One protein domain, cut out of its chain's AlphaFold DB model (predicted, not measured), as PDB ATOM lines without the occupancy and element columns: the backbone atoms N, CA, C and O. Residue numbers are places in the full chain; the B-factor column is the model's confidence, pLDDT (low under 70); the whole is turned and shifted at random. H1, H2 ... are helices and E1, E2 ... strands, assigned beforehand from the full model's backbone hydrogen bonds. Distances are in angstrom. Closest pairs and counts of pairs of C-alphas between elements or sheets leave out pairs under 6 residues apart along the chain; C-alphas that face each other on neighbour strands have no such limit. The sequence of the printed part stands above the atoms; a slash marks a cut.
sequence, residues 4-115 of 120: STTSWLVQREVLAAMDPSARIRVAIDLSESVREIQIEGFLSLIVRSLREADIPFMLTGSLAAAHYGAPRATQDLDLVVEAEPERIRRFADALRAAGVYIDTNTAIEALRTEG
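AT A GLANCE: This is residues 4 to 115 of the 120 residues of an uncharacterized protein of Gemmatimonadales bacterium (UniProt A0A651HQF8). One long helix, H2, makes most of the long axis, with a small mixed head at its last residues and a bare arm, H1, folded back at its first residues to make a V. In the head, the last turns of H2 pack on H4, which pairs with H5 as a helical hairpin, and a short two-stranded ribbon of E1 and E2 lies near the same end of H2. The printed part has 112 residues with five named helices and two named strands, in the order H1, H2, E1, H3, E2, H4, H5; the sheet is E1 - E2, antiparallel, and the class is mostly helix. The whole is only just loose, close to extended, with a radius of gyration of the C-alphas of 19.8 A, and it is elongated, spanning 60 by 33 by 20 A.

IN THESE COORDINATES: Find C-alpha 4 at (29.144, 43.100, -21.073); from there H1, residues 4 to 17, runs 20.4 A to Ala 17. Go on to C-alpha 20 at (36.290, 41.584, 2.200), where H2, residues 20 to 52, begins; x, y and z all fall as you follow it for 48.0 A to C-alpha 52 at (7.907, 12.107, -22.860). Next look for strand E1 at residues 57 to 60 and, with no residue between, the small helix H3 at residues 61 to 65. Pass residues 66 to 77, a long stretch with no named element, to reach strand E2, residues 78 to 81. H4, residues 85 to 97, then runs 18.5 A, and H5, residues 104 to 113, runs 14.4 A to C-alpha 113 at (18.632, -7.085, -12.011).

HOW THE PARTS SIT: Start with H1 and H2: they are close but not clearly touching, with 1 pair of C-alphas within 8 A, and the closest C-alphas, those of Leu 15 and Arg 23, are 6.8 A apart. Their lines stand at a steep tilt of 44 degrees, and they run opposite ways. Toward the last residues of H2, look at residues 46 to 52: H2 touches H4 with these residues alone, and H4 touches H2 with residues 91 to 95 alone. The closest C-alphas of the two are those of Ser 49 and Phe 91, 5.8 A apart, and the helices run opposite ways at a steep tilt of 41 degrees. Near the same end of H2, the C-alphas of Leu 50 and Phe 57, the closest of H2 and E1, are 7.5 A apart. E1 and E2 are antiparallel neighbours, with 154 degrees between their directions; look for N 60 and O 78 at 2.8 A and N 58 and O 80 at 2.9 A, both within hydrogen-bond range. Beyond E1, the closest C-alphas of H3 and E2 are those of Gly 61 and Asp 78, 5.2 A apart. H4 and H5 form a helical hairpin: they touch, the closest C-alphas being those of Pro 85 and Ile 108 at 5.9 A, and run opposite ways at a shallow tilt of 32 degrees. H5 is apart from H2, E1, H3 and E2, among others. In H1, H2, H3, H4 and H5 every O i to N i+4 pair is within hydrogen-bond range.

THE WHOLE: The two C-alphas farthest apart are those of Ala 17 and Arg 112, 60.0 A. Residues 4 to 13 of H1, residues 16 to 22, of which 20 to 22 belong to H2, and residues 65 to 70 stand free; without these stretches the body spans 54 by 26 by 20 A. The printed part has no cut, and the link from H3 to E2, 12 residues, is the long one. Mean pLDDT of the printed part is 80.7; look for values under 70 at residues 4 to 6, residue 8, residues 62 to 75 and residues 114 to 115.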
ATOM      1  N   SER A   4      28.202  43.942 -21.825       60.25
ATOM      2  CA  SER A   4      29.144  43.100 -21.073       60.25
ATOM      3  C   SER A   4      30.254  43.935 -20.433       60.25
ATOM      4  O   SER A   4      30.541  43.787 -19.243       60.25
ATOM      5  N   THR A   5      30.822  44.883 -21.186       65.44
ATOM      6  CA  THR A   5      31.867  45.793 -20.689       65.44
ATOM      7  C   THR A   5      31.339  46.743 -19.605       65.44
ATOM      8  O   THR A   5      32.014  46.976 -18.600       65.44
ATOM      9  N   THR A   6      30.114  47.260 -19.753       68.94
ATOM     10  CA  THR A   6      29.496  48.137 -18.742       68.94
ATOM     11  C   THR A   6      29.102  47.370 -17.476       68.94
ATOM     12  O   THR A   6      29.336  47.867 -16.375       68.94
ATOM     13  N   SER A   7      28.579  46.144 -17.603       70.00
ATOM     14  CA  SER A   7      28.205  45.309 -16.453       70.00
ATOM     15  C   SER A   7      29.415  44.951 -15.589       70.00
ATOM     16  O   SER A   7      29.352  45.051 -14.366       70.00
ATOM     17  N   TRP A   8      30.542  44.593 -16.212       68.38
ATOM     18  CA  TRP A   8      31.760  44.240 -15.483       68.38
ATOM     19  C   TRP A   8      32.345  45.420 -14.692       68.38
ATOM     20  O   TRP A   8      32.762  45.246 -13.546       68.38
ATOM     21  N   LEU A   9      32.347  46.631 -15.266       79.38
ATOM     22  CA  LEU A   9      32.859  47.829 -14.588       79.38
ATOM     23  C   LEU A   9      32.043  48.174 -13.338       79.38
ATOM     24  O   LEU A   9      32.628  48.410 -12.282       79.38
ATOM     25  N   VAL A  10      30.711  48.124 -13.443       77.31
ATOM     26  CA  VAL A  10      29.802  48.366 -12.313       77.31
ATOM     27  C   VAL A  10      30.001  47.308 -11.228       77.31
ATOM     28  O   VAL A  10      30.158  47.639 -10.055       77.31
ATOM     29  N   GLN A  11      30.064  46.033 -11.610       77.06
ATOM     30  CA  GLN A  11      30.237  44.928 -10.671       77.06
ATOM     31  C   GLN A  11      31.587  45.012  -9.941       77.06
ATOM     32  O   GLN A  11      31.657  44.789  -8.733       77.06
ATOM     33  N   ARG A  12      32.654  45.416 -10.640       82.00
ATOM     34  CA  ARG A  12      33.980  45.651 -10.053       82.00
ATOM     35  C   ARG A  12      33.975  46.799  -9.044       82.00
ATOM     36  O   ARG A  12      34.603  46.674  -7.997       82.00
ATOM     37  N   GLU A  13      33.306  47.905  -9.354       82.38
ATOM     38  CA  GLU A  13      33.253  49.085  -8.482       82.38
ATOM     39  C   GLU A  13      32.440  48.815  -7.210       82.38
ATOM     40  O   GLU A  13      32.896  49.126  -6.109       82.38
ATOM     41  N   VAL A  14      31.314  48.104  -7.343       77.88
ATOM     42  CA  VAL A  14      30.527  47.601  -6.206       77.88
ATOM     43  C   VAL A  14      31.364  46.659  -5.339       77.88
ATOM     44  O   VAL A  14      31.454  46.866  -4.132       77.88
ATOM     45  N   LEU A  15      32.039  45.668  -5.935       80.69
ATOM     46  CA  LEU A  15      32.889  44.739  -5.184       80.69
ATOM     47  C   LEU A  15      34.044  45.461  -4.477       80.69
ATOM     48  O   LEU A  15      34.350  45.128  -3.335       80.69
ATOM     49  N   ALA A  16      34.665  46.459  -5.113       82.06
ATOM     50  CA  ALA A  16      35.766  47.227  -4.532       82.06
ATOM     51  C   ALA A  16      35.345  48.032  -3.290       82.06
ATOM     52  O   ALA A  16      36.142  48.153  -2.360       82.06
ATOM     53  N   ALA A  17      34.101  48.519  -3.251       86.56
ATOM     54  CA  ALA A  17      33.543  49.265  -2.124       86.56
ATOM     55  C   ALA A  17      33.094  48.379  -0.939       86.56
ATOM     56  O   ALA A  17      32.869  48.893   0.155       86.56
ATOM     57  N   MET A  18      32.964  47.059  -1.125       88.38
ATOM     58  CA  MET A  18      32.532  46.127  -0.070       88.38
ATOM     59  C   MET A  18      33.679  45.693   0.852       88.38
ATOM     60  O   MET A  18      34.795  45.457   0.380       88.38
ATOM     61  N   ASP A  19      33.371  45.472   2.139       92.81
ATOM     62  CA  ASP A  19      34.256  44.773   3.085       92.81
ATOM     63  C   ASP A  19      34.621  43.368   2.554       92.81
ATOM     64  O   ASP A  19      33.737  42.673   2.035       92.81
ATOM     65  N   PRO A  20      35.881  42.906   2.676       86.38
ATOM     66  CA  PRO A  20      36.290  41.584   2.200       86.38
ATOM     67  C   PRO A  20      35.408  40.425   2.691       86.38
ATOM     68  O   PRO A  20      35.118  39.511   1.918       86.38
ATOM     69  N   SER A  21      34.911  40.478   3.929       84.25
ATOM     70  CA  SER A  21      34.039  39.439   4.495       84.25
ATOM     71  C   SER A  21      32.646  39.454   3.859       84.25
ATOM     72  O   SER A  21      32.026  38.405   3.680       84.25
ATOM     73  N   ALA A  22      32.155  40.634   3.471       81.06
ATOM     74  CA  ALA A  22      30.887  40.781   2.760       81.06
ATOM     75  C   ALA A  22      30.963  40.215   1.330       81.06
ATOM     76  O   ALA A  22      29.992  39.631   0.856       81.06
ATOM     77  N   ARG A  23      32.126  40.308   0.666       85.50
ATOM     78  CA  ARG A  23      32.348  39.708  -0.666       85.50
ATOM     79  C   ARG A  23      32.266  38.186  -0.624       85.50
ATOM     80  O   ARG A  23      31.641  37.587  -1.493       85.50
ATOM     81  N   ILE A  24      32.877  37.572   0.395       80.06
ATOM     82  CA  ILE A  24      32.836  36.116   0.592       80.06
ATOM     83  C   ILE A  24      31.391  35.654   0.795       80.06
ATOM     84  O   ILE A  24      30.977  34.684   0.172       80.06
ATOM     85  N   ARG A  25      30.609  36.375   1.606       79.88
ATOM     86  CA  ARG A  25      29.197  36.048   1.841       79.88
ATOM     87  C   ARG A  25      28.370  36.103   0.558       79.88
ATOM     88  O   ARG A  25      27.720  35.125   0.232       79.88
ATOM     89  N   VAL A  26      28.487  37.180  -0.220       83.00
ATOM     90  CA  VAL A  26      27.787  37.293  -1.511       83.00
ATOM     91  C   VAL A  26      28.209  36.196  -2.490       83.00
ATOM     92  O   VAL A  26      27.369  35.673  -3.215       83.00
ATOM     93  N   ALA A  27      29.488  35.816  -2.513       77.94
ATOM     94  CA  ALA A  27      29.948  34.710  -3.346       77.94
ATOM     95  C   ALA A  27      29.339  33.365  -2.914       77.94
ATOM     96  O   ALA A  27      28.995  32.560  -3.779       77.94
ATOM     97  N   ILE A  28      29.182  33.133  -1.604       76.38
ATOM     98  CA  ILE A  28      28.513  31.945  -1.058       76.38
ATOM     99  C   ILE A  28      27.030  31.961  -1.438       76.38
ATOM    100  O   ILE A  28      26.592  31.028  -2.102       76.38
ATOM    101  N   ASP A  29      26.302  33.034  -1.127       77.69
ATOM    102  CA  ASP A  29      24.860  33.152  -1.393       77.69
ATOM    103  C   ASP A  29      24.547  32.996  -2.894       77.69
ATOM    104  O   ASP A  29      23.601  32.309  -3.288       77.69
ATOM    105  N   LEU A  30      25.378  33.592  -3.762       78.00
ATOM    106  CA  LEU A  30      25.257  33.442  -5.212       78.00
ATOM    107  C   LEU A  30      25.541  32.005  -5.654       78.00
ATOM    108  O   LEU A  30      24.833  31.482  -6.508       78.00
ATOM    109  N   SER A  31      26.563  31.363  -5.085       74.69
ATOM    110  CA  SER A  31      26.884  29.968  -5.400       74.69
ATOM    111  C   SER A  31      25.770  29.019  -4.957       74.69
ATOM    112  O   SER A  31      25.474  28.068  -5.677       74.69
ATOM    113  N   GLU A  32      25.136  29.274  -3.810       77.88
ATOM    114  CA  GLU A  32      23.979  28.515  -3.327       77.88
ATOM    115  C   GLU A  32      22.766  28.712  -4.241       77.88
ATOM    116  O   GLU A  32      22.190  27.726  -4.694       77.88
ATOM    117  N   SER A  33      22.461  29.957  -4.618       76.75
ATOM    118  CA  SER A  33      21.351  30.275  -5.529       76.75
ATOM    119  C   SER A  33      21.548  29.663  -6.919       76.75
ATOM    120  O   SER A  33      20.636  29.066  -7.485       76.75
ATOM    121  N   VAL A  34      22.754  29.780  -7.490       78.44
ATOM    122  CA  VAL A  34      23.086  29.170  -8.788       78.44
ATOM    123  C   VAL A  34      22.960  27.652  -8.704       78.44
ATOM    124  O   VAL A  34      22.396  27.041  -9.608       78.44
ATOM    125  N   ARG A  35      23.432  27.042  -7.611       77.75
ATOM    126  CA  ARG A  35      23.305  25.600  -7.391       77.75
ATOM    127  C   ARG A  35      21.839  25.166  -7.309       77.75
ATOM    128  O   ARG A  35      21.489  24.181  -7.950       77.75
ATOM    129  N   GLU A  36      20.995  25.884  -6.573       77.12
ATOM    130  CA  GLU A  36      19.557  25.596  -6.466       77.12
ATOM    131  C   GLU A  36      18.876  25.648  -7.841       77.12
ATOM    132  O   GLU A  36      18.250  24.671  -8.254       77.12
ATOM    133  N   ILE A  37      19.130  26.707  -8.618       77.38
ATOM    134  CA  ILE A  37      18.634  26.843  -9.999       77.38
ATOM    135  C   ILE A  37      19.105  25.674 -10.880       77.38
ATOM    136  O   ILE A  37      18.340  25.159 -11.700       77.38
ATOM    137  N   GLN A  38      20.360  25.234 -10.737       80.88
ATOM    138  CA  GLN A  38      20.888  24.099 -11.498       80.88
ATOM    139  C   GLN A  38      20.196  22.779 -11.134       80.88
ATOM    140  O   GLN A  38      19.898  21.996 -12.037       80.88
ATOM    141  N   ILE A  39      19.918  22.531  -9.850       81.69
ATOM    142  CA  ILE A  39      19.212  21.324  -9.390       81.69
ATOM    143  C   ILE A  39      17.777  21.323  -9.904       81.69
ATOM    144  O   ILE A  39      17.346  20.337 -10.497       81.69
ATOM    145  N   GLU A  40      17.047  22.424  -9.719       82.62
ATOM    146  CA  GLU A  40      15.670  22.551 -10.198       82.62
ATOM    147  C   GLU A  40      15.588  22.392 -11.717       82.62
ATOM    148  O   GLU A  40      14.717  21.680 -12.233       82.62
ATOM    149  N   GLY A  41      16.523  23.009 -12.445       87.00
ATOM    150  CA  GLY A  41      16.626  22.891 -13.894       87.00
ATOM    151  C   GLY A  41      16.901  21.455 -14.339       87.00
ATOM    152  O   GLY A  41      16.244  20.955 -15.258       87.00
ATOM    153  N   PHE A  42      17.822  20.763 -13.668       87.06
ATOM    154  CA  PHE A  42      18.133  19.368 -13.966       87.06
ATOM    155  C   PHE A  42      16.963  18.435 -13.628       87.06
ATOM    156  O   PHE A  42      16.571  17.623 -14.464       87.06
ATOM    157  N   LEU A  43      16.330  18.587 -12.462       88.12
ATOM    158  CA  LEU A  43      15.150  17.806 -12.080       88.12
ATOM    159  C   LEU A  43      13.999  18.008 -13.073       88.12
ATOM    160  O   LEU A  43      13.378  17.039 -13.506       88.12
ATOM    161  N   SER A  44      13.752  19.254 -13.486       90.19
ATOM    162  CA  SER A  44      12.736  19.584 -14.491       90.19
ATOM    163  C   SER A  44      13.019  18.905 -15.830       90.19
ATOM    164  O   SER A  44      12.098  18.387 -16.468       90.19
ATOM    165  N   LEU A  45      14.291  18.860 -16.246       92.56
ATOM    166  CA  LEU A  45      14.717  18.126 -17.433       92.56
ATOM    167  C   LEU A  45      14.426  16.626 -17.296       92.56
ATOM    168  O   LEU A  45      13.813  16.057 -18.197       92.56
ATOM    169  N   ILE A  46      14.814  15.997 -16.181       92.50
ATOM    170  CA  ILE A  46      14.592  14.561 -15.948       92.50
ATOM    171  C   ILE A  46      13.096  14.224 -15.940       92.50
ATOM    172  O   ILE A  46      12.668  13.316 -16.653       92.50
ATOM    173  N   VAL A  47      12.285  14.982 -15.195       91.62
ATOM    174  CA  VAL A  47      10.827  14.793 -15.113       91.62
ATOM    175  C   VAL A  47      10.177  14.914 -16.488       91.62
ATOM    176  O   VAL A  47       9.332  14.092 -16.844       91.62
ATOM    177  N   ARG A  48      10.569  15.914 -17.284       93.75
ATOM    178  CA  ARG A  48      10.062  16.063 -18.652       93.75
ATOM    179  C   ARG A  48      10.419  14.849 -19.506       93.75
ATOM    180  O   ARG A  48       9.525  14.280 -20.125       93.75
ATOM    181  N   SER A  49      11.681  14.428 -19.498       94.44
ATOM    182  CA  SER A  49      12.149  13.294 -20.300       94.44
ATOM    183  C   SER A  49      11.450  11.980 -19.921       94.44
ATOM    184  O   SER A  49      11.106  11.195 -20.801       94.44
ATOM    185  N   LEU A  50      11.179  11.743 -18.630       93.19
ATOM    186  CA  LEU A  50      10.413  10.574 -18.174       93.19
ATOM    187  C   LEU A  50       8.963  10.614 -18.663       93.19
ATOM    188  O   LEU A  50       8.438   9.601 -19.121       93.19
ATOM    189  N   ARG A  51       8.328  11.792 -18.624       91.44
ATOM    190  CA  ARG A  51       6.961  11.980 -19.135       91.44
ATOM    191  C   ARG A  51       6.876  11.772 -20.644       91.44
ATOM    192  O   ARG A  51       5.943  11.128 -21.108       91.44
ATOM    193  N   GLU A  52       7.836  12.291 -21.403       92.44
ATOM    194  CA  GLU A  52       7.907  12.107 -22.860       92.44
ATOM    195  C   GLU A  52       8.142  10.639 -23.250       92.44
ATOM    196  O   GLU A  52       7.658  10.183 -24.285       92.44
ATOM    197  N   ALA A  53       8.836   9.880 -22.399       92.50
ATOM    198  CA  ALA A  53       9.049   8.446 -22.566       92.50
ATOM    199  C   ALA A  53       7.884   7.569 -22.059       92.50
ATOM    200  O   ALA A  53       7.963   6.345 -22.191       92.50
ATOM    201  N   ASP A  54       6.821   8.170 -21.510       91.88
ATOM    202  CA  ASP A  54       5.706   7.480 -20.846       91.88
ATOM    203  C   ASP A  54       6.189   6.542 -19.726       91.88
ATOM    204  O   ASP A  54       5.787   5.388 -19.637       91.88
ATOM    205  N   ILE A  55       7.121   6.995 -18.888       92.50
ATOM    206  CA  ILE A  55       7.639   6.206 -17.765       92.50
ATOM    207  C   ILE A  55       6.990   6.702 -16.471       92.50
ATOM    208  O   ILE A  55       7.282   7.825 -16.054       92.50
ATOM    209  N   PRO A  56       6.139   5.900 -15.807       88.81
ATOM    210  CA  PRO A  56       5.750   6.142 -14.425       88.81
ATOM    211  C   PRO A  56       6.981   6.183 -13.519       88.81
ATOM    212  O   PRO A  56       7.858   5.320 -13.605       88.81
ATOM    213  N   PHE A  57       7.045   7.185 -12.645       88.94
ATOM    214  CA  PHE A  57       8.167   7.357 -11.731       88.94
ATOM    215  C   PHE A  57       7.723   7.903 -10.374       88.94
ATOM    216  O   PHE A  57       6.710   8.596 -10.260       88.94
ATOM    217  N   MET A  58       8.529   7.631  -9.354       85.19
ATOM    218  CA  MET A  58       8.430   8.235  -8.031       85.19
ATOM    219  C   MET A  58       9.793   8.799  -7.632       85.19
ATOM    220  O   MET A  58      10.811   8.116  -7.742       85.19
ATOM    221  N   LEU A  59       9.805  10.048  -7.161       82.00
ATOM    222  CA  LEU A  59      10.987  10.654  -6.552       82.00
ATOM    223  C   LEU A  59      11.225  10.051  -5.166       82.00
ATOM    224  O   LEU A  59      10.300   9.973  -4.357       82.00
ATOM    225  N   THR A  60      12.460   9.644  -4.892       80.00
ATOM    226  CA  THR A  60      12.850   8.997  -3.636       80.00
ATOM    227  C   THR A  60      14.169   9.570  -3.107       80.00
ATOM    228  O   THR A  60      14.656  10.602  -3.577       80.00
ATOM    229  N   GLY A  61      14.736   8.916  -2.092       71.88
ATOM    230  CA  GLY A  61      16.079   9.210  -1.615       71.88
ATOM    231  C   GLY A  61      16.220  10.560  -0.921       71.88
ATOM    232  O   GLY A  61      15.263  11.164  -0.428       71.88
ATOM    233  N   SER A  62      17.467  11.016  -0.830       65.00
ATOM    234  CA  SER A  62      17.801  12.174  -0.001       65.00
ATOM    235  C   SER A  62      17.244  13.485  -0.548       65.00
ATOM    236  O   SER A  62      16.916  14.339   0.260       65.00
ATOM    237  N   LEU A  63      17.043  13.635  -1.863       68.62
ATOM    238  CA  LEU A  63      16.396  14.825  -2.430       68.62
ATOM    239  C   LEU A  63      14.897  14.887  -2.090       68.62
ATOM    240  O   LEU A  63      14.377  15.971  -1.853       68.62
ATOM    241  N   ALA A  64      14.214  13.739  -1.982       58.81
ATOM    242  CA  ALA A  64      12.841  13.694  -1.471       58.81
ATOM    243  C   ALA A  64      12.763  14.048   0.027       58.81
ATOM    244  O   ALA A  64      11.773  14.615   0.484       58.81
ATOM    245  N   ALA A  65      13.806  13.715   0.798       53.62
ATOM    246  CA  ALA A  65      13.886  13.973   2.238       53.62
ATOM    247  C   ALA A  65      14.501  15.344   2.594       53.62
ATOM    248  O   ALA A  65      14.317  15.847   3.706       53.62
ATOM    249  N   ALA A  66      15.259  15.950   1.682       56.78
ATOM    250  CA  ALA A  66      16.027  17.157   1.931       56.78
ATOM    251  C   ALA A  66      15.187  18.398   1.646       56.78
ATOM    252  O   ALA A  66      15.205  18.958   0.557       56.78
ATOM    253  N   HIS A  67      14.531  18.873   2.699       50.09
ATOM    254  CA  HIS A  67      14.142  20.276   2.816       50.09
ATOM    255  C   HIS A  67      15.073  21.060   3.774       50.09
ATOM    256  O   HIS A  67      14.910  22.266   3.898       50.09
ATOM    257  N   TYR A  68      16.061  20.419   4.442       44.28
ATOM    258  CA  TYR A  68      16.839  21.042   5.544       44.28
ATOM    259  C   TYR A  68      18.287  20.526   5.801       44.28
ATOM    260  O   TYR A  68      18.821  20.727   6.891       44.28
ATOM    261  N   GLY A  69      18.964  19.847   4.864       51.41
ATOM    262  CA  GLY A  69      20.295  19.251   5.114       51.41
ATOM    263  C   GLY A  69      21.454  19.924   4.368       51.41
ATOM    264  O   GLY A  69      21.342  20.149   3.169       51.41
ATOM    265  N   ALA A  70      22.569  20.198   5.062       48.06
ATOM    266  CA  ALA A  70      23.763  20.885   4.542       48.06
ATOM    267  C   ALA A  70      24.302  20.321   3.201       48.06
ATOM    268  O   ALA A  70      24.216  19.108   2.973       48.06
ATOM    269  N   PRO A  71      24.919  21.159   2.338       50.00
ATOM    270  CA  PRO A  71      25.249  20.782   0.965       50.00
ATOM    271  C   PRO A  71      26.308  19.677   0.928       50.00
ATOM    272  O   PRO A  71      27.444  19.874   1.368       50.00
ATOM    273  N   ARG A  72      25.961  18.515   0.371       49.97
ATOM    274  CA  ARG A  72      26.946  17.499  -0.027       49.97
ATOM    275  C   ARG A  72      27.444  17.808  -1.440       49.97
ATOM    276  O   ARG A  72      26.697  18.322  -2.265       49.97
ATOM    277  N   ALA A  73      28.716  17.509  -1.704       52.62
ATOM    278  CA  ALA A  73      29.373  17.782  -2.986       52.62
ATOM    279  C   ALA A  73      28.826  16.936  -4.154       52.62
ATOM    280  O   ALA A  73      28.986  17.323  -5.307       52.62
ATOM    281  N   THR A  74      28.159  15.819  -3.857       54.25
ATOM    282  CA  THR A  74      27.371  15.025  -4.803       54.25
ATOM    283  C   THR A  74      25.927  14.999  -4.312       54.25
ATOM    284  O   THR A  74      25.661  14.620  -3.170       54.25
ATOM    285  N   GLN A  75      25.002  15.468  -5.147       66.31
ATOM    286  CA  GLN A  75      23.575  15.262  -4.937       66.31
ATOM    287  C   GLN A  75      23.102  14.255  -5.966       66.31
ATOM    288  O   GLN A  75      23.059  14.550  -7.159       66.31
ATOM    289  N   ASP A  76      22.780  13.069  -5.475       72.44
ATOM    290  CA  ASP A  76      22.223  12.001  -6.282       72.44
ATOM    291  C   ASP A  76      20.697  12.175  -6.346       72.44
ATOM    292  O   ASP A  76      20.046  12.526  -5.354       72.44
ATOM    293  N   LEU A  77      20.134  11.995  -7.542       76.75
ATOM    294  CA  LEU A  77      18.695  11.995  -7.788       76.75
ATOM    295  C   LEU A  77      18.219  10.543  -7.864       76.75
ATOM    296  O   LEU A  77      18.436   9.878  -8.874       76.75
ATOM    297  N   ASP A  78      17.540  10.079  -6.819       82.00
ATOM    298  CA  ASP A  78      17.035   8.708  -6.749       82.00
ATOM    299  C   ASP A  78      15.588   8.634  -7.250       82.00
ATOM    300  O   ASP A  78      14.667   9.175  -6.628       82.00
ATOM    301  N   LEU A  79      15.367   7.928  -8.358       82.50
ATOM    302  CA  LEU A  79      14.042   7.693  -8.930       82.50
ATOM    303  C   LEU A  79      13.750   6.198  -8.992       82.50
ATOM    304  O   LEU A  79      14.557   5.427  -9.506       82.50
ATOM    305  N   VAL A  80      12.557   5.811  -8.548       84.81
ATOM    306  CA  VAL A  80      11.993   4.493  -8.858       84.81
ATOM    307  C   VAL A  80      11.150   4.642 -10.113       84.81
ATOM    308  O   VAL A  80      10.309   5.539 -10.181       84.81
ATOM    309  N   VAL A  81      11.378   3.781 -11.100       84.69
ATOM    310  CA  VAL A  81      10.682   3.808 -12.389       84.69
ATOM    311  C   VAL A  81      10.068   2.451 -12.700       84.69
ATOM    312  O   VAL A  81      10.645   1.413 -12.385       84.69
ATOM    313  N   GLU A  82       8.918   2.460 -13.364       83.12
ATOM    314  CA  GLU A  82       8.318   1.265 -13.956       83.12
ATOM    315  C   GLU A  82       8.413   1.398 -15.476       83.12
ATOM    316  O   GLU A  82       7.762   2.249 -16.080       83.12
ATOM    317  N   ALA A  83       9.289   0.623 -16.114       86.50
ATOM    318  CA  ALA A  83       9.562   0.792 -17.536       86.50
ATOM    319  C   ALA A  83       9.929  -0.516 -18.231       86.50
ATOM    320  O   ALA A  83      10.615  -1.376 -17.684       86.50
ATOM    321  N   GLU A  84       9.536  -0.608 -19.498       89.62
ATOM    322  CA  GLU A  84      10.059  -1.594 -20.439       89.62
ATOM    323  C   GLU A  84      11.369  -1.083 -21.072       89.62
ATOM    324  O   GLU A  84      11.565   0.137 -21.186       89.62
ATOM    325  N   PRO A  85      12.260  -1.975 -21.547       91.00
ATOM    326  CA  PRO A  85      13.527  -1.583 -22.168       91.00
ATOM    327  C   PRO A  85      13.372  -0.548 -23.292       91.00
ATOM    328  O   PRO A  85      14.214   0.330 -23.464       91.00
ATOM    329  N   GLU A  86      12.293  -0.618 -24.066       92.56
ATOM    330  CA  GLU A  86      11.973   0.306 -25.155       92.56
ATOM    331  C   GLU A  86      11.730   1.731 -24.643       92.56
ATOM    332  O   GLU A  86      12.191   2.688 -25.268       92.56
ATOM    333  N   ARG A  87      11.068   1.884 -23.490       93.44
ATOM    334  CA  ARG A  87      10.830   3.189 -22.855       93.44
ATOM    335  C   ARG A  87      12.129   3.763 -22.290       93.44
ATOM    336  O   ARG A  87      12.409   4.940 -22.506       93.44
ATOM    337  N   ILE A  88      12.980   2.929 -21.683       93.50
ATOM    338  CA  ILE A  88      14.316   3.351 -21.218       93.50
ATOM    339  C   ILE A  88      15.197   3.836 -22.369       93.50
ATOM    340  O   ILE A  88      15.904   4.829 -22.214       93.50
ATOM    341  N   ARG A  89      15.137   3.195 -23.543       94.12
ATOM    342  CA  ARG A  89      15.865   3.681 -24.727       94.12
ATOM    343  C   ARG A  89      15.389   5.072 -25.147       94.12
ATOM    344  O   ARG A  89      16.223   5.953 -25.312       94.12
ATOM    345  N   ARG A  90      14.070   5.302 -25.216       94.00
ATOM    346  CA  ARG A  90      13.500   6.630 -25.529       94.00
ATOM    347  C   ARG A  90      13.926   7.693 -24.521       94.00
ATOM    348  O   ARG A  90      14.315   8.789 -24.910       94.00
ATOM    349  N   PHE A  91      13.882   7.356 -23.235       94.69
ATOM    350  CA  PHE A  91      14.352   8.239 -22.172       94.69
ATOM    351  C   PHE A  91      15.839   8.574 -22.333       94.69
ATOM    352  O   PHE A  91      16.226   9.739 -22.262       94.69
ATOM    353  N   ALA A  92      16.673   7.573 -22.621       94.31
ATOM    354  CA  ALA A  92      18.095   7.784 -22.836       94.31
ATOM    355  C   ALA A  92      18.384   8.651 -24.072       94.31
ATOM    356  O   ALA A  92      19.273   9.497 -24.019       94.31
ATOM    357  N   ASP A  93      17.627   8.485 -25.157       94.38
ATOM    358  CA  ASP A  93      17.749   9.325 -26.352       94.38
ATOM    359  C   ASP A  93      17.391  10.788 -26.046       94.38
ATOM    360  O   ASP A  93      18.123  11.698 -26.444       94.38
ATOM    361  N   ALA A  94      16.327  11.024 -25.268       93.25
ATOM    362  CA  ALA A  94      15.934  12.364 -24.824       93.25
ATOM    363  C   ALA A  94      17.019  13.031 -23.958       93.25
ATOM    364  O   ALA A  94      17.340  14.205 -24.148       93.25
ATOM    365  N   LEU A  95      17.641  12.277 -23.044       93.75
ATOM    366  CA  LEU A  95      18.745  12.776 -22.221       93.75
ATOM    367  C   LEU A  95      19.982  13.131 -23.051       93.75
ATOM    368  O   LEU A  95      20.535  14.219 -22.884       93.75
ATOM    369  N   ARG A  96      20.380  12.271 -23.992       94.38
ATOM    370  CA  ARG A  96      21.511  12.554 -24.891       94.38
ATOM    371  C   ARG A  96      21.255  13.788 -25.749       94.38
ATOM    372  O   ARG A  96      22.156  14.608 -25.906       94.38
ATOM    373  N   ALA A  97      20.035  13.947 -26.268       92.81
ATOM    374  CA  ALA A  97      19.643  15.130 -27.034       92.81
ATOM    375  C   ALA A  97      19.727  16.422 -26.200       92.81
ATOM    376  O   ALA A  97      20.026  17.486 -26.736       92.81
ATOM    377  N   ALA A  98      19.527  16.320 -24.884       90.94
ATOM    378  CA  ALA A  98      19.709  17.411 -23.933       90.94
ATOM    379  C   ALA A  98      21.164  17.587 -23.443       90.94
ATOM    380  O   ALA A  98      21.413  18.421 -22.575       90.94
ATOM    381  N   GLY A  99      22.127  16.823 -23.977       93.12
ATOM    382  CA  GLY A  99      23.539  16.885 -23.586       93.12
ATOM    383  C   GLY A  99      23.871  16.165 -22.275       93.12
ATOM    384  O   GLY A  99      24.956  16.358 -21.730       93.12
ATOM    385  N   VAL A 100      22.957  15.337 -21.762       91.50
ATOM    386  CA  VAL A 100      23.154  14.552 -20.539       91.50
ATOM    387  C   VAL A 100      23.767  13.199 -20.892       91.50
ATOM    388  O   VAL A 100      23.283  12.482 -21.771       91.50
ATOM    389  N   TYR A 101      24.840  12.838 -20.191       91.88
ATOM    390  CA  TYR A 101      25.455  11.522 -20.323       91.88
ATOM    391  C   TYR A 101      24.572  10.443 -19.686       91.88
ATOM    392  O   TYR A 101      24.114  10.591 -18.555       91.88
ATOM    393  N   ILE A 102      24.380   9.336 -20.401       91.94
ATOM    394  CA  ILE A 102      23.707   8.139 -19.899       91.94
ATOM    395  C   ILE A 102      24.279   6.896 -20.582       91.94
ATOM    396  O   ILE A 102      24.426   6.858 -21.807       91.94
ATOM    397  N   ASP A 103      24.553   5.857 -19.794       93.56
ATOM    398  CA  ASP A 103      24.817   4.518 -20.313       93.56
ATOM    399  C   ASP A 103      23.500   3.735 -20.402       93.56
ATOM    400  O   ASP A 103      22.954   3.251 -19.408       93.56
ATOM    401  N   THR A 104      22.960   3.625 -21.617       92.88
ATOM    402  CA  THR A 104      21.703   2.905 -21.861       92.88
ATOM    403  C   THR A 104      21.808   1.414 -21.555       92.88
ATOM    404  O   THR A 104      20.810   0.823 -21.151       92.88
ATOM    405  N   ASN A 105      22.976   0.793 -21.735       91.06
ATOM    406  CA  ASN A 105      23.128  -0.632 -21.453       91.06
ATOM    407  C   ASN A 105      23.078  -0.874 -19.949       91.06
ATOM    408  O   ASN A 105      22.326  -1.744 -19.519       91.06
ATOM    409  N   THR A 106      23.777  -0.051 -19.161       89.00
ATOM    410  CA  THR A 106      23.691  -0.094 -17.695       89.00
ATOM    411  C   THR A 106      22.263   0.158 -17.208       89.00
ATOM    412  O   THR A 106      21.772  -0.576 -16.356       89.00
ATOM    413  N   ALA A 107      21.551   1.136 -17.781       88.19
ATOM    414  CA  ALA A 107      20.161   1.416 -17.409       88.19
ATOM    415  C   ALA A 107      19.206   0.243 -17.719       88.19
ATOM    416  O   ALA A 107      18.332  -0.085 -16.920       88.19
ATOM    417  N   ILE A 108      19.377  -0.420 -18.869       89.75
ATOM    418  CA  ILE A 108      18.594  -1.615 -19.230       89.75
ATOM    419  C   ILE A 108      18.976  -2.815 -18.354       89.75
ATOM    420  O   ILE A 108      18.120  -3.640 -18.041       89.75
ATOM    421  N   GLU A 109      20.247  -2.946 -17.980       87.44
ATOM    422  CA  GLU A 109      20.706  -4.003 -17.081       87.44
ATOM    423  C   GLU A 109      20.094  -3.847 -15.685       87.44
ATOM    424  O   GLU A 109      19.562  -4.826 -15.166       87.44
ATOM    425  N   ALA A 110      20.046  -2.625 -15.147       83.81
ATOM    426  CA  ALA A 110      19.403  -2.322 -13.867       83.81
ATOM    427  C   ALA A 110      17.921  -2.742 -13.834       83.81
ATOM    428  O   ALA A 110      17.477  -3.355 -12.865       83.81
ATOM    429  N   LEU A 111      17.167  -2.532 -14.924       83.19
ATOM    430  CA  LEU A 111      15.789  -3.041 -15.028       83.19
ATOM    431  C   LEU A 111      15.696  -4.567 -14.882       83.19
ATOM    432  O   LEU A 111      14.694  -5.087 -14.394       83.19
ATOM    433  N   ARG A 112      16.708  -5.303 -15.351       77.50
ATOM    434  CA  ARG A 112      16.715  -6.773 -15.328       77.50
ATOM    435  C   ARG A 112      17.158  -7.330 -13.980       77.50
ATOM    436  O   ARG A 112      16.736  -8.429 -13.630       77.50
ATOM    437  N   THR A 113      18.021  -6.617 -13.262       71.00
ATOM    438  CA  THR A 113      18.632  -7.085 -12.011       71.00
ATOM    439  C   THR A 113      17.888  -6.610 -10.762       71.00
ATOM    440  O   THR A 113      17.875  -7.339  -9.772       71.00
ATOM    441  N   GLU A 114      17.226  -5.448 -10.803       64.75
ATOM    442  CA  GLU A 114      16.550  -4.840  -9.644       64.75
ATOM    443  C   GLU A 114      15.018  -5.010  -9.630       64.75
ATOM    444  O   GLU A 114      14.339  -4.437  -8.783       64.75
ATOM    445  N   GLY A 115      14.455  -5.849 -10.509       50.91
ATOM    446  CA  GLY A 115      13.016  -6.152 -10.601       50.91
ATOM    447  C   GLY A 115      12.419  -6.965  -9.436       50.91
ATOM    448  O   GLY A 115      11.603  -7.857  -9.664       50.91
TER     449      GLY A 115